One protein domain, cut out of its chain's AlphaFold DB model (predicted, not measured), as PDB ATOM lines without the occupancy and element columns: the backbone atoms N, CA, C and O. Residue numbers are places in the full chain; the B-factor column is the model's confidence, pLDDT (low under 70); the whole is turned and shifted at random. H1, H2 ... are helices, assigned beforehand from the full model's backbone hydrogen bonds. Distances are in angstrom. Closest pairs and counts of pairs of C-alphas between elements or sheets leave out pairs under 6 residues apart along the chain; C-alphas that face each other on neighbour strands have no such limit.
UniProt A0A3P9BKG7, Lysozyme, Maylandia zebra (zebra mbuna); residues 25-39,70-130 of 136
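AT A GLANCE: This is residues 25 to 39 and 70 to 130 of the 136 residues of the protein "Lysozyme" of Maylandia zebra (zebra mbuna) (UniProt A0A3P9BKG7). With little regular structure, this is a loop-rich, elongated body: residues 70 to 105, with no named element, wind through one end, H1 and H3 lie toward the other, and H2 is between, crossing H1 steeply. The printed part has 76 residues, 30 of them in three named helices, H1, H2, H3 in chain order, with no named strand; the class is all helix. It is compact, radius of gyration of the C-alphas 12.6 A, spanning 38 by 22 by 20 A.

IN THESE COORDINATES: H1, residues 26 to 36, begins at C-alpha 26 (6.616, -14.078, 40.491) and measures 15.7 A. H2, residues 106 to 115, measures 14.3 A. H3, residues 118 to 126, measures 12.0 A and ends at C-alpha 126 (16.285, -18.649, 36.293).

HOW THE PARTS SIT: H1 and H2 touch, closest at the C-alphas of Leu 33 and Ile 109, 6.3 A, at a steep tilt of 64 degrees, the same way. H2 and H3 are close but not clearly touching, closest C-alphas Val 112 and Trp 118, 5.3 A, about perpendicular at 75 degrees. H1 and H3 are apart. Every O i to N i+4 pair is within hydrogen-bond range in H1, H2 and H3.

THE WHOLE: The C-alphas farthest apart, Gly 85 and Pro 129, are 39.0 A apart. Residues 40 to 69 are cut out, leaving 27.6 A between C-alphas 39 and 70; the H2 to H3 link is tight. Residues 37 to 39 and 119 to 130 have pLDDT under 70.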
ATOM      1  N   SER A  25       1.770 -14.288  41.420       77.75
ATOM      2  CA  SER A  25       2.816 -13.499  40.763       77.75
ATOM      3  C   SER A  25       4.223 -13.996  41.118       77.75
ATOM      4  O   SER A  25       4.474 -14.505  42.210       77.75
ATOM      5  N   LYS A  26       5.198 -13.761  40.231       72.50
ATOM      6  CA  LYS A  26       6.616 -14.078  40.491       72.50
ATOM      7  C   LYS A  26       7.145 -13.435  41.780       72.50
ATOM      8  O   LYS A  26       7.948 -14.042  42.484       72.50
ATOM      9  N   CYS A  27       6.737 -12.199  42.072       73.44
ATOM     10  CA  CYS A  27       7.180 -11.482  43.269       73.44
ATOM     11  C   CYS A  27       6.598 -12.097  44.543       73.44
ATOM     12  O   CYS A  27       7.347 -12.314  45.489       73.44
ATOM     13  N   GLU A  28       5.307 -12.424  44.528       79.31
ATOM     14  CA  GLU A  28       4.596 -13.072  45.634       79.31
ATOM     15  C   GLU A  28       5.171 -14.456  45.946       79.31
ATOM     16  O   GLU A  28       5.472 -14.765  47.098       79.31
ATOM     17  N   LEU A  29       5.411 -15.258  44.905       82.19
ATOM     18  CA  LEU A  29       6.039 -16.566  45.049       82.19
ATOM     19  C   LEU A  29       7.437 -16.447  45.663       82.19
ATOM     20  O   LEU A  29       7.790 -17.192  46.574       82.19
ATOM     21  N   ARG A  30       8.235 -15.481  45.187       76.12
ATOM     22  CA  ARG A  30       9.593 -15.238  45.692       76.12
ATOM     23  C   ARG A  30       9.594 -14.773  47.145       76.12
ATOM     24  O   ARG A  30      10.498 -15.143  47.885       76.12
ATOM     25  N   GLU A  31       8.642 -13.930  47.526       81.38
ATOM     26  CA  GLU A  31       8.499 -13.429  48.891       81.38
ATOM     27  C   GLU A  31       8.188 -14.577  49.852       81.38
ATOM     28  O   GLU A  31       9.002 -14.854  50.730       81.38
ATOM     29  N   LYS A  32       7.115 -15.336  49.596       80.25
ATOM     30  CA  LYS A  32       6.719 -16.472  50.444       80.25
ATOM     31  C   LYS A  32       7.771 -17.585  50.495       80.25
ATOM     32  O   LYS A  32       8.039 -18.136  51.559       80.25
ATOM     33  N   LEU A  33       8.412 -17.903  49.366       79.00
ATOM     34  CA  LEU A  33       9.500 -18.885  49.336       79.00
ATOM     35  C   LEU A  33      10.729 -18.392  50.120       79.00
ATOM     36  O   LEU A  33      11.390 -19.174  50.803       79.00
ATOM     37  N   GLY A  34      11.029 -17.092  50.036       73.81
ATOM     38  CA  GLY A  34      12.122 -16.461  50.771       73.81
ATOM     39  C   GLY A  34      11.907 -16.453  52.284       73.81
ATOM     40  O   GLY A  34      12.870 -16.661  53.020       73.81
ATOM     41  N   GLU A  35      10.664 -16.263  52.736       77.12
ATOM     42  CA  GLU A  35      10.287 -16.340  54.154       77.12
ATOM     43  C   GLU A  35      10.497 -17.745  54.730       77.12
ATOM     44  O   GLU A  35      11.049 -17.882  55.820       77.12
ATOM     45  N   MET A  36      10.114 -18.799  54.000       71.06
ATOM     46  CA  MET A  36      10.236 -20.181  54.491       71.06
ATOM     47  C   MET A  36      11.660 -20.727  54.471       71.06
ATOM     48  O   MET A  36      12.024 -21.531  55.326       71.06
ATOM     49  N   LEU A  37      12.468 -20.318  53.492       68.94
ATOM     50  CA  LEU A  37      13.856 -20.768  53.386       68.94
ATOM     51  C   LEU A  37      14.807 -20.024  54.336       68.94
ATOM     52  O   LEU A  37      15.992 -20.356  54.346       68.94
ATOM     53  N   ASP A  38      14.315 -19.019  55.079       62.19
ATOM     54  CA  ASP A  38      15.104 -18.063  55.874       62.19
ATOM     55  C   ASP A  38      16.399 -17.695  55.146       62.19
ATOM     56  O   ASP A  38      17.501 -17.825  55.677       62.19
ATOM     57  N   LEU A  39      16.261 -17.376  53.849       51.28
ATOM     58  CA  LEU A  39      17.378 -17.329  52.916       51.28
ATOM     59  C   LEU A  39      18.364 -16.284  53.459       51.28
ATOM     60  O   LEU A  39      18.086 -15.079  53.350       51.28
ATOM     61  N   LEU A  70      -0.756 -34.526  38.137       88.38
ATOM     62  CA  LEU A  70      -0.021 -33.369  38.637       88.38
ATOM     63  C   LEU A  70      -1.008 -32.356  39.212       88.38
ATOM     64  O   LEU A  70      -2.044 -32.078  38.607       88.38
ATOM     65  N   TYR A  71      -0.667 -31.798  40.368       88.50
ATOM     66  CA  TYR A  71      -1.540 -30.932  41.150       88.50
ATOM     67  C   TYR A  71      -0.866 -29.595  41.445       88.50
ATOM     68  O   TYR A  71       0.339 -29.521  41.697       88.50
ATOM     69  N   GLY A  72      -1.674 -28.540  41.439       86.94
ATOM     70  CA  GLY A  72      -1.285 -27.248  41.984       86.94
ATOM     71  C   GLY A  72      -0.271 -26.448  41.179       86.94
ATOM     72  O   GLY A  72       0.125 -26.795  40.061       86.94
ATOM     73  N   LEU A  73       0.163 -25.343  41.785       86.19
ATOM     74  CA  LEU A  73       1.063 -24.357  41.181       86.19
ATOM     75  C   LEU A  73       2.415 -24.958  40.772       86.19
ATOM     76  O   LEU A  73       2.997 -24.559  39.765       86.19
ATOM     77  N   PHE A  74       2.907 -25.926  41.545       87.75
ATOM     78  CA  PHE A  74       4.203 -26.567  41.322       87.75
ATOM     79  C   PHE A  74       4.116 -27.894  40.569       87.75
ATOM     80  O   PHE A  74       5.141 -28.554  40.416       87.75
ATOM     81  N   GLN A  75       2.921 -28.271  40.093       88.44
ATOM     82  CA  GLN A  75       2.696 -29.513  39.352       88.44
ATOM     83  C   GLN A  75       3.227 -30.741  40.121       88.44
ATOM     84  O   GLN A  75       4.008 -31.536  39.602       88.44
ATOM     85  N   LEU A  76       2.822 -30.877  41.387       88.25
ATOM     86  CA  LEU A  76       3.242 -31.949  42.292       88.25
ATOM     87  C   LEU A  76       2.504 -33.253  41.974       88.25
ATOM     88  O   LEU A  76       1.288 -33.245  41.816       88.25
ATOM     89  N   SER A  77       3.221 -34.376  41.899       87.56
ATOM     90  CA  SER A  77       2.608 -35.679  41.602       87.56
ATOM     91  C   SER A  77       1.972 -36.337  42.830       87.56
ATOM     92  O   SER A  77       2.595 -36.404  43.894       87.56
ATOM     93  N   ASP A  78       0.789 -36.931  42.653       87.69
ATOM     94  CA  ASP A  78       0.136 -37.782  43.661       87.69
ATOM     95  C   ASP A  78       0.871 -39.090  43.969       87.69
ATOM     96  O   ASP A  78       0.644 -39.697  45.003       87.69
ATOM     97  N   ARG A  79       1.797 -39.551  43.129       85.56
ATOM     98  CA  ARG A  79       2.583 -40.749  43.462       85.56
ATOM     99  C   ARG A  79       3.662 -40.475  44.505       85.56
ATOM    100  O   ARG A  79       4.099 -41.389  45.204       85.56
ATOM    101  N   GLU A  80       4.102 -39.227  44.610       86.44
ATOM    102  CA  GLU A  80       5.297 -38.858  45.369       86.44
ATOM    103  C   GLU A  80       4.987 -37.881  46.509       86.44
ATOM    104  O   GLU A  80       5.372 -38.120  47.655       86.44
ATOM    105  N   PHE A  81       4.236 -36.814  46.235       89.62
ATOM    106  CA  PHE A  81       4.129 -35.669  47.139       89.62
ATOM    107  C   PHE A  81       2.869 -35.689  48.003       89.62
ATOM    108  O   PHE A  81       2.962 -35.451  49.211       89.62
ATOM    109  N   CYS A  82       1.714 -35.992  47.414       90.31
ATOM    110  CA  CYS A  82       0.407 -35.931  48.071       90.31
ATOM    111  C   CYS A  82      -0.396 -37.213  47.892       90.31
ATOM    112  O   CYS A  82      -0.052 -38.051  47.074       90.31
ATOM    113  N   ASP A  83      -1.479 -37.348  48.651       90.94
ATOM    114  CA  ASP A  83      -2.433 -38.444  48.513       90.94
ATOM    115  C   ASP A  83      -3.695 -37.981  47.761       90.94
ATOM    116  O   ASP A  83      -4.385 -37.052  48.199       90.94
ATOM    117  N   SER A  84      -3.989 -38.604  46.615       86.00
ATOM    118  CA  SER A  84      -5.211 -38.359  45.834       86.00
ATOM    119  C   SER A  84      -6.387 -39.244  46.271       86.00
ATOM    120  O   SER A  84      -7.515 -39.028  45.831       86.00
ATOM    121  N   GLY A  85      -6.150 -40.244  47.128       82.94
ATOM    122  CA  GLY A  85      -7.127 -41.255  47.539       82.94
ATOM    123  C   GLY A  85      -7.491 -42.262  46.441       82.94
ATOM    124  O   GLY A  85      -8.307 -43.150  46.681       82.94
ATOM    125  N   LEU A  86      -6.906 -42.125  45.246       79.12
ATOM    126  CA  LEU A  86      -7.160 -42.983  44.086       79.12
ATOM    127  C   LEU A  86      -6.099 -44.077  43.941       79.12
ATOM    128  O   LEU A  86      -6.437 -45.205  43.588       79.12
ATOM    129  N   CYS A  87      -4.836 -43.754  44.229       76.31
ATOM    130  CA  CYS A  87      -3.689 -44.651  44.090       76.31
ATOM    131  C   CYS A  87      -2.783 -44.590  45.332       76.31
ATOM    132  O   CYS A  87      -2.749 -43.563  46.013       76.31
ATOM    133  N   PRO A  88      -2.012 -45.655  45.629       75.44
ATOM    134  CA  PRO A  88      -0.987 -45.610  46.668       75.44
ATOM    135  C   PRO A  88       0.053 -44.519  46.374       75.44
ATOM    136  O   PRO A  88       0.612 -44.468  45.280       75.44
ATOM    137  N   SER A  89       0.339 -43.678  47.367       81.50
ATOM    138  CA  SER A  89       1.287 -42.565  47.263       81.50
ATOM    139  C   SER A  89       2.426 -42.699  48.276       81.50
ATOM    140  O   SER A  89       2.240 -43.239  49.370       81.50
ATOM    141  N   LYS A  90       3.619 -42.175  47.950       83.50
ATOM    142  CA  LYS A  90       4.703 -41.992  48.941       83.50
ATOM    143  C   LYS A  90       4.340 -40.905  49.968       83.50
ATOM    144  O   LYS A  90       4.871 -40.925  51.075       83.50
ATOM    145  N   SER A  91       3.435 -39.985  49.605       84.00
ATOM    146  CA  SER A  91       2.899 -38.898  50.439       84.00
ATOM    147  C   SER A  91       3.978 -38.175  51.258       84.00
ATOM    148  O   SER A  91       3.863 -38.004  52.474       84.00
ATOM    149  N   MET A  92       5.065 -37.745  50.606       86.38
ATOM    150  CA  MET A  92       6.207 -37.100  51.278       86.38
ATOM    151  C   MET A  92       5.815 -35.834  52.061       86.38
ATOM    152  O   MET A  92       6.450 -35.469  53.064       86.38
ATOM    153  N   CYS A  93       4.758 -35.158  51.610       90.38
ATOM    154  CA  CYS A  93       4.239 -33.955  52.241       90.38
ATOM    155  C   CYS A  93       3.106 -34.233  53.234       90.38
ATOM    156  O   CYS A  93       2.704 -33.310  53.934       90.38
ATOM    157  N   HIS A  94       2.668 -35.493  53.377       90.75
ATOM    158  CA  HIS A  94       1.587 -35.914  54.278       90.75
ATOM    159  C   HIS A  94       0.329 -35.041  54.148       90.75
ATOM    160  O   HIS A  94      -0.296 -34.676  55.143       90.75
ATOM    161  N   ALA A  95      -0.010 -34.687  52.910       89.69
ATOM    162  CA  ALA A  95      -1.117 -33.809  52.562       89.69
ATOM    163  C   ALA A  95      -1.984 -34.462  51.479       89.69
ATOM    164  O   ALA A  95      -1.499 -35.294  50.704       89.69
ATOM    165  N   SER A  96      -3.260 -34.082  51.414       91.75
ATOM    166  CA  SER A  96      -4.123 -34.468  50.298       91.75
ATOM    167  C   SER A  96      -3.788 -33.632  49.067       91.75
ATOM    168  O   SER A  96      -3.472 -32.450  49.183       91.75
ATOM    169  N   CYS A  97      -3.911 -34.204  47.871       91.56
ATOM    170  CA  CYS A  97      -3.611 -33.467  46.638       91.56
ATOM    171  C   CYS A  97      -4.544 -32.273  46.395       91.56
ATOM    172  O   CYS A  97      -4.201 -31.361  45.651       91.56
ATOM    173  N   THR A  98      -5.706 -32.257  47.051       90.88
ATOM    174  CA  THR A  98      -6.626 -31.115  47.042       90.88
ATOM    175  C   THR A  98      -6.072 -29.887  47.758       90.88
ATOM    176  O   THR A  98      -6.466 -28.783  47.393       90.88
ATOM    177  N   ALA A  99      -5.180 -30.065  48.741       90.56
ATOM    178  CA  ALA A  99      -4.565 -28.957  49.469       90.56
ATOM    179  C   ALA A  99      -3.707 -28.102  48.519       90.56
ATOM    180  O   ALA A  99      -3.863 -26.896  48.462       90.56
ATOM    181  N   PHE A 100      -2.980 -28.742  47.600       91.69
ATOM    182  CA  PHE A 100      -2.160 -28.047  46.596       91.69
ATOM    183  C   PHE A 100      -2.948 -27.382  45.461       91.69
ATOM    184  O   PHE A 100      -2.385 -26.717  44.596       91.69
ATOM    185  N   THR A 101      -4.259 -27.603  45.386       89.50
ATOM    186  CA  THR A 101      -5.120 -26.990  44.360       89.50
ATOM    187  C   THR A 101      -6.000 -25.882  44.915       89.50
ATOM    188  O   THR A 101      -6.848 -25.367  44.187       89.50
ATOM    189  N   ASP A 102      -5.845 -25.555  46.196       88.69
ATOM    190  CA  ASP A 102      -6.605 -24.492  46.826       88.69
ATOM    191  C   ASP A 102      -5.945 -23.114  46.619       88.69
ATOM    192  O   ASP A 102      -5.038 -22.924  45.802       88.69
ATOM    193  N   ASN A 103      -6.487 -22.099  47.289       86.19
ATOM    194  CA  ASN A 103      -6.009 -20.730  47.149       86.19
ATOM    195  C   ASN A 103      -4.820 -20.397  48.071       86.19
ATOM    196  O   ASN A 103      -4.226 -19.329  47.893       86.19
ATOM    197  N   ASP A 104      -4.493 -21.215  49.069       87.69
ATOM    198  CA  ASP A 104      -3.431 -20.967  50.042       87.69
ATOM    199  C   ASP A 104      -2.140 -21.698  49.673       87.69
ATOM    200  O   ASP A 104      -1.868 -22.782  50.146       87.69
ATOM    201  N   ILE A 105      -1.243 -21.025  48.952       88.62
ATOM    202  CA  ILE A 105       0.035 -21.618  48.517       88.62
ATOM    203  C   ILE A 105       1.069 -21.890  49.629       88.62
ATOM    204  O   ILE A 105       2.264 -22.046  49.362       88.62
ATOM    205  N   THR A 106       0.680 -21.805  50.897       90.25
ATOM    206  CA  THR A 106       1.612 -21.900  52.026       90.25
ATOM    207  C   THR A 106       2.080 -23.341  52.226       90.25
ATOM    208  O   THR A 106       3.280 -23.579  52.379       90.25
ATOM    209  N   ASP A 107       1.173 -24.310  52.183       89.62
ATOM    210  CA  ASP A 107       1.501 -25.734  52.268       89.62
ATOM    211  C   ASP A 107       2.174 -26.248  50.983       89.62
ATOM    212  O   ASP A 107       3.110 -27.048  51.084       89.62
ATOM    213  N   ASP A 108       1.815 -25.713  49.812       90.88
ATOM    214  CA  ASP A 108       2.533 -25.951  48.554       90.88
ATOM    215  C   ASP A 108       4.026 -25.612  48.679       90.88
ATOM    216  O   ASP A 108       4.907 -26.433  48.403       90.88
ATOM    217  N   ILE A 109       4.328 -24.388  49.129       88.25
ATOM    218  CA  ILE A 109       5.706 -23.909  49.285       88.25
ATOM    219  C   ILE A 109       6.425 -24.732  50.354       88.25
ATOM    220  O   ILE A 109       7.570 -25.138  50.143       88.25
ATOM    221  N   ALA A 110       5.762 -25.033  51.473       89.75
ATOM    222  CA  ALA A 110       6.340 -25.850  52.532       89.75
ATOM    223  C   ALA A 110       6.716 -27.253  52.028       89.75
ATOM    224  O   ALA A 110       7.805 -27.746  52.331       89.75
ATOM    225  N   CYS A 111       5.856 -27.874  51.217       90.06
ATOM    226  CA  CYS A 111       6.103 -29.169  50.591       90.06
ATOM    227  C   CYS A 111       7.325 -29.124  49.660       90.06
ATOM    228  O   CYS A 111       8.245 -29.938  49.789       90.06
ATOM    229  N   VAL A 112       7.389 -28.129  48.774       88.69
ATOM    230  CA  VAL A 112       8.490 -27.943  47.815       88.69
ATOM    231  C   VAL A 112       9.823 -27.651  48.514       88.69
ATOM    232  O   VAL A 112      10.870 -28.151  48.097       88.69
ATOM    233  N   VAL A 113       9.798 -26.885  49.607       85.75
ATOM    234  CA  VAL A 113      10.973 -26.617  50.449       85.75
ATOM    235  C   VAL A 113      11.435 -27.886  51.162       85.75
ATOM    236  O   VAL A 113      12.605 -28.258  51.049       85.75
ATOM    237  N   LYS A 114      10.519 -28.579  51.848       86.12
ATOM    238  CA  LYS A 114      10.795 -29.795  52.629       86.12
ATOM    239  C   LYS A 114      11.390 -30.912  51.772       86.12
ATOM    240  O   LYS A 114      12.288 -31.614  52.226       86.12
ATOM    241  N   THR A 115      10.889 -31.077  50.550       83.31
ATOM    242  CA  THR A 115      11.329 -32.130  49.618       83.31
ATOM    243  C   THR A 115      12.573 -31.756  48.812       83.31
ATOM    244  O   THR A 115      13.141 -32.607  48.138       83.31
ATOM    245  N   GLY A 116      13.027 -30.498  48.864       79.44
ATOM    246  CA  GLY A 116      14.146 -30.028  48.043       79.44
ATOM    247  C   GLY A 116      13.781 -29.746  46.580       79.44
ATOM    248  O   GLY A 116      14.647 -29.314  45.810       79.44
ATOM    249  N   TYR A 117      12.508 -29.928  46.205       78.44
ATOM    250  CA  TYR A 117      11.990 -29.719  44.849       78.44
ATOM    251  C   TYR A 117      12.107 -28.257  44.386       78.44
ATOM    252  O   TYR A 117      12.151 -27.974  43.188       78.44
ATOM    253  N   TRP A 118      12.271 -27.316  45.325       72.31
ATOM    254  CA  TRP A 118      12.528 -25.903  45.027       72.31
ATOM    255  C   TRP A 118      13.732 -25.698  44.100       72.31
ATOM    256  O   TRP A 118      13.712 -24.764  43.306       72.31
ATOM    257  N   ASN A 119      14.752 -26.565  44.129       68.38
ATOM    258  CA  ASN A 119      15.882 -26.468  43.198       68.38
ATOM    259  C   ASN A 119      15.445 -26.652  41.739       68.38
ATOM    260  O   ASN A 119      15.898 -25.904  40.875       68.38
ATOM    261  N   ALA A 120      14.535 -27.592  41.462       66.75
ATOM    262  CA  ALA A 120      13.979 -27.789  40.125       66.75
ATOM    263  C   ALA A 120      13.142 -26.573  39.690       66.75
ATOM    264  O   ALA A 120      13.300 -26.071  38.576       66.75
ATOM    265  N   VAL A 121      12.334 -26.026  40.606       63.94
ATOM    266  CA  VAL A 121      11.539 -24.807  40.371       63.94
ATOM    267  C   VAL A 121      12.437 -23.587  40.113       63.94
ATOM    268  O   VAL A 121      12.169 -22.797  39.207       63.94
ATOM    269  N   LEU A 122      13.542 -23.435  40.853       62.47
ATOM    270  CA  LEU A 122      14.505 -22.352  40.643       62.47
ATOM    271  C   LEU A 122      15.256 -22.492  39.315       62.47
ATOM    272  O   LEU A 122      15.445 -21.486  38.633       62.47
ATOM    273  N   VAL A 123      15.655 -23.703  38.918       57.97
ATOM    274  CA  VAL A 123      16.300 -23.938  37.614       57.97
ATOM    275  C   VAL A 123      15.374 -23.514  36.468       57.97
ATOM    276  O   VAL A 123      15.833 -22.837  35.551       57.97
ATOM    277  N   LEU A 124      14.068 -23.789  36.564       52.16
ATOM    278  CA  LEU A 124      13.074 -23.314  35.592       52.16
ATOM    279  C   LEU A 124      12.844 -21.791  35.669       52.16
ATOM    280  O   LEU A 124      12.732 -21.130  34.642       52.16
ATOM    281  N   CYS A 125      12.844 -21.193  36.865       49.78
ATOM    282  CA  CYS A 125      12.637 -19.748  37.040       49.78
ATOM    283  C   CYS A 125      13.832 -18.863  36.630       49.78
ATOM    284  O   CYS A 125      13.631 -17.676  36.351       49.78
ATOM    285  N   PHE A 126      15.062 -19.392  36.635       43.66
ATOM    286  CA  PHE A 126      16.285 -18.649  36.293       43.66
ATOM    287  C   PHE A 126      16.828 -18.939  34.884       43.66
ATOM    288  O   PHE A 126      17.703 -18.201  34.429       43.66
ATOM    289  N   ALA A 127      16.311 -19.953  34.180       42.56
ATOM    290  CA  ALA A 127      16.695 -20.253  32.798       42.56
ATOM    291  C   ALA A 127      15.973 -19.393  31.741       42.56
ATOM    292  O   ALA A 127      16.420 -19.358  30.596       42.56
ATOM    293  N   ASP A 128      14.925 -18.648  32.110       37.88
ATOM    294  CA  ASP A 128      14.186 -17.794  31.176       37.88
ATOM    295  C   ASP A 128      14.425 -16.291  31.419       37.88
ATOM    296  O   ASP A 128      13.933 -15.729  32.406       37.88
ATOM    297  N   PRO A 129      15.081 -15.562  30.491       45.50
ATOM    298  CA  PRO A 129      15.100 -14.097  30.509       45.50
ATOM    299  C   PRO A 129      13.717 -13.470  30.216       45.50
ATOM    300  O   PRO A 129      13.611 -12.246  30.155       45.50
ATOM    301  N   PHE A 130      12.657 -14.276  30.047       38.12
ATOM    302  CA  PHE A 130      11.330 -13.849  29.588       38.12
ATOM    303  C   PHE A 130      10.191 -14.007  30.619       38.12
ATOM    304  O   PHE A 130       9.025 -13.826  30.276       38.12
TER     305      PHE A 130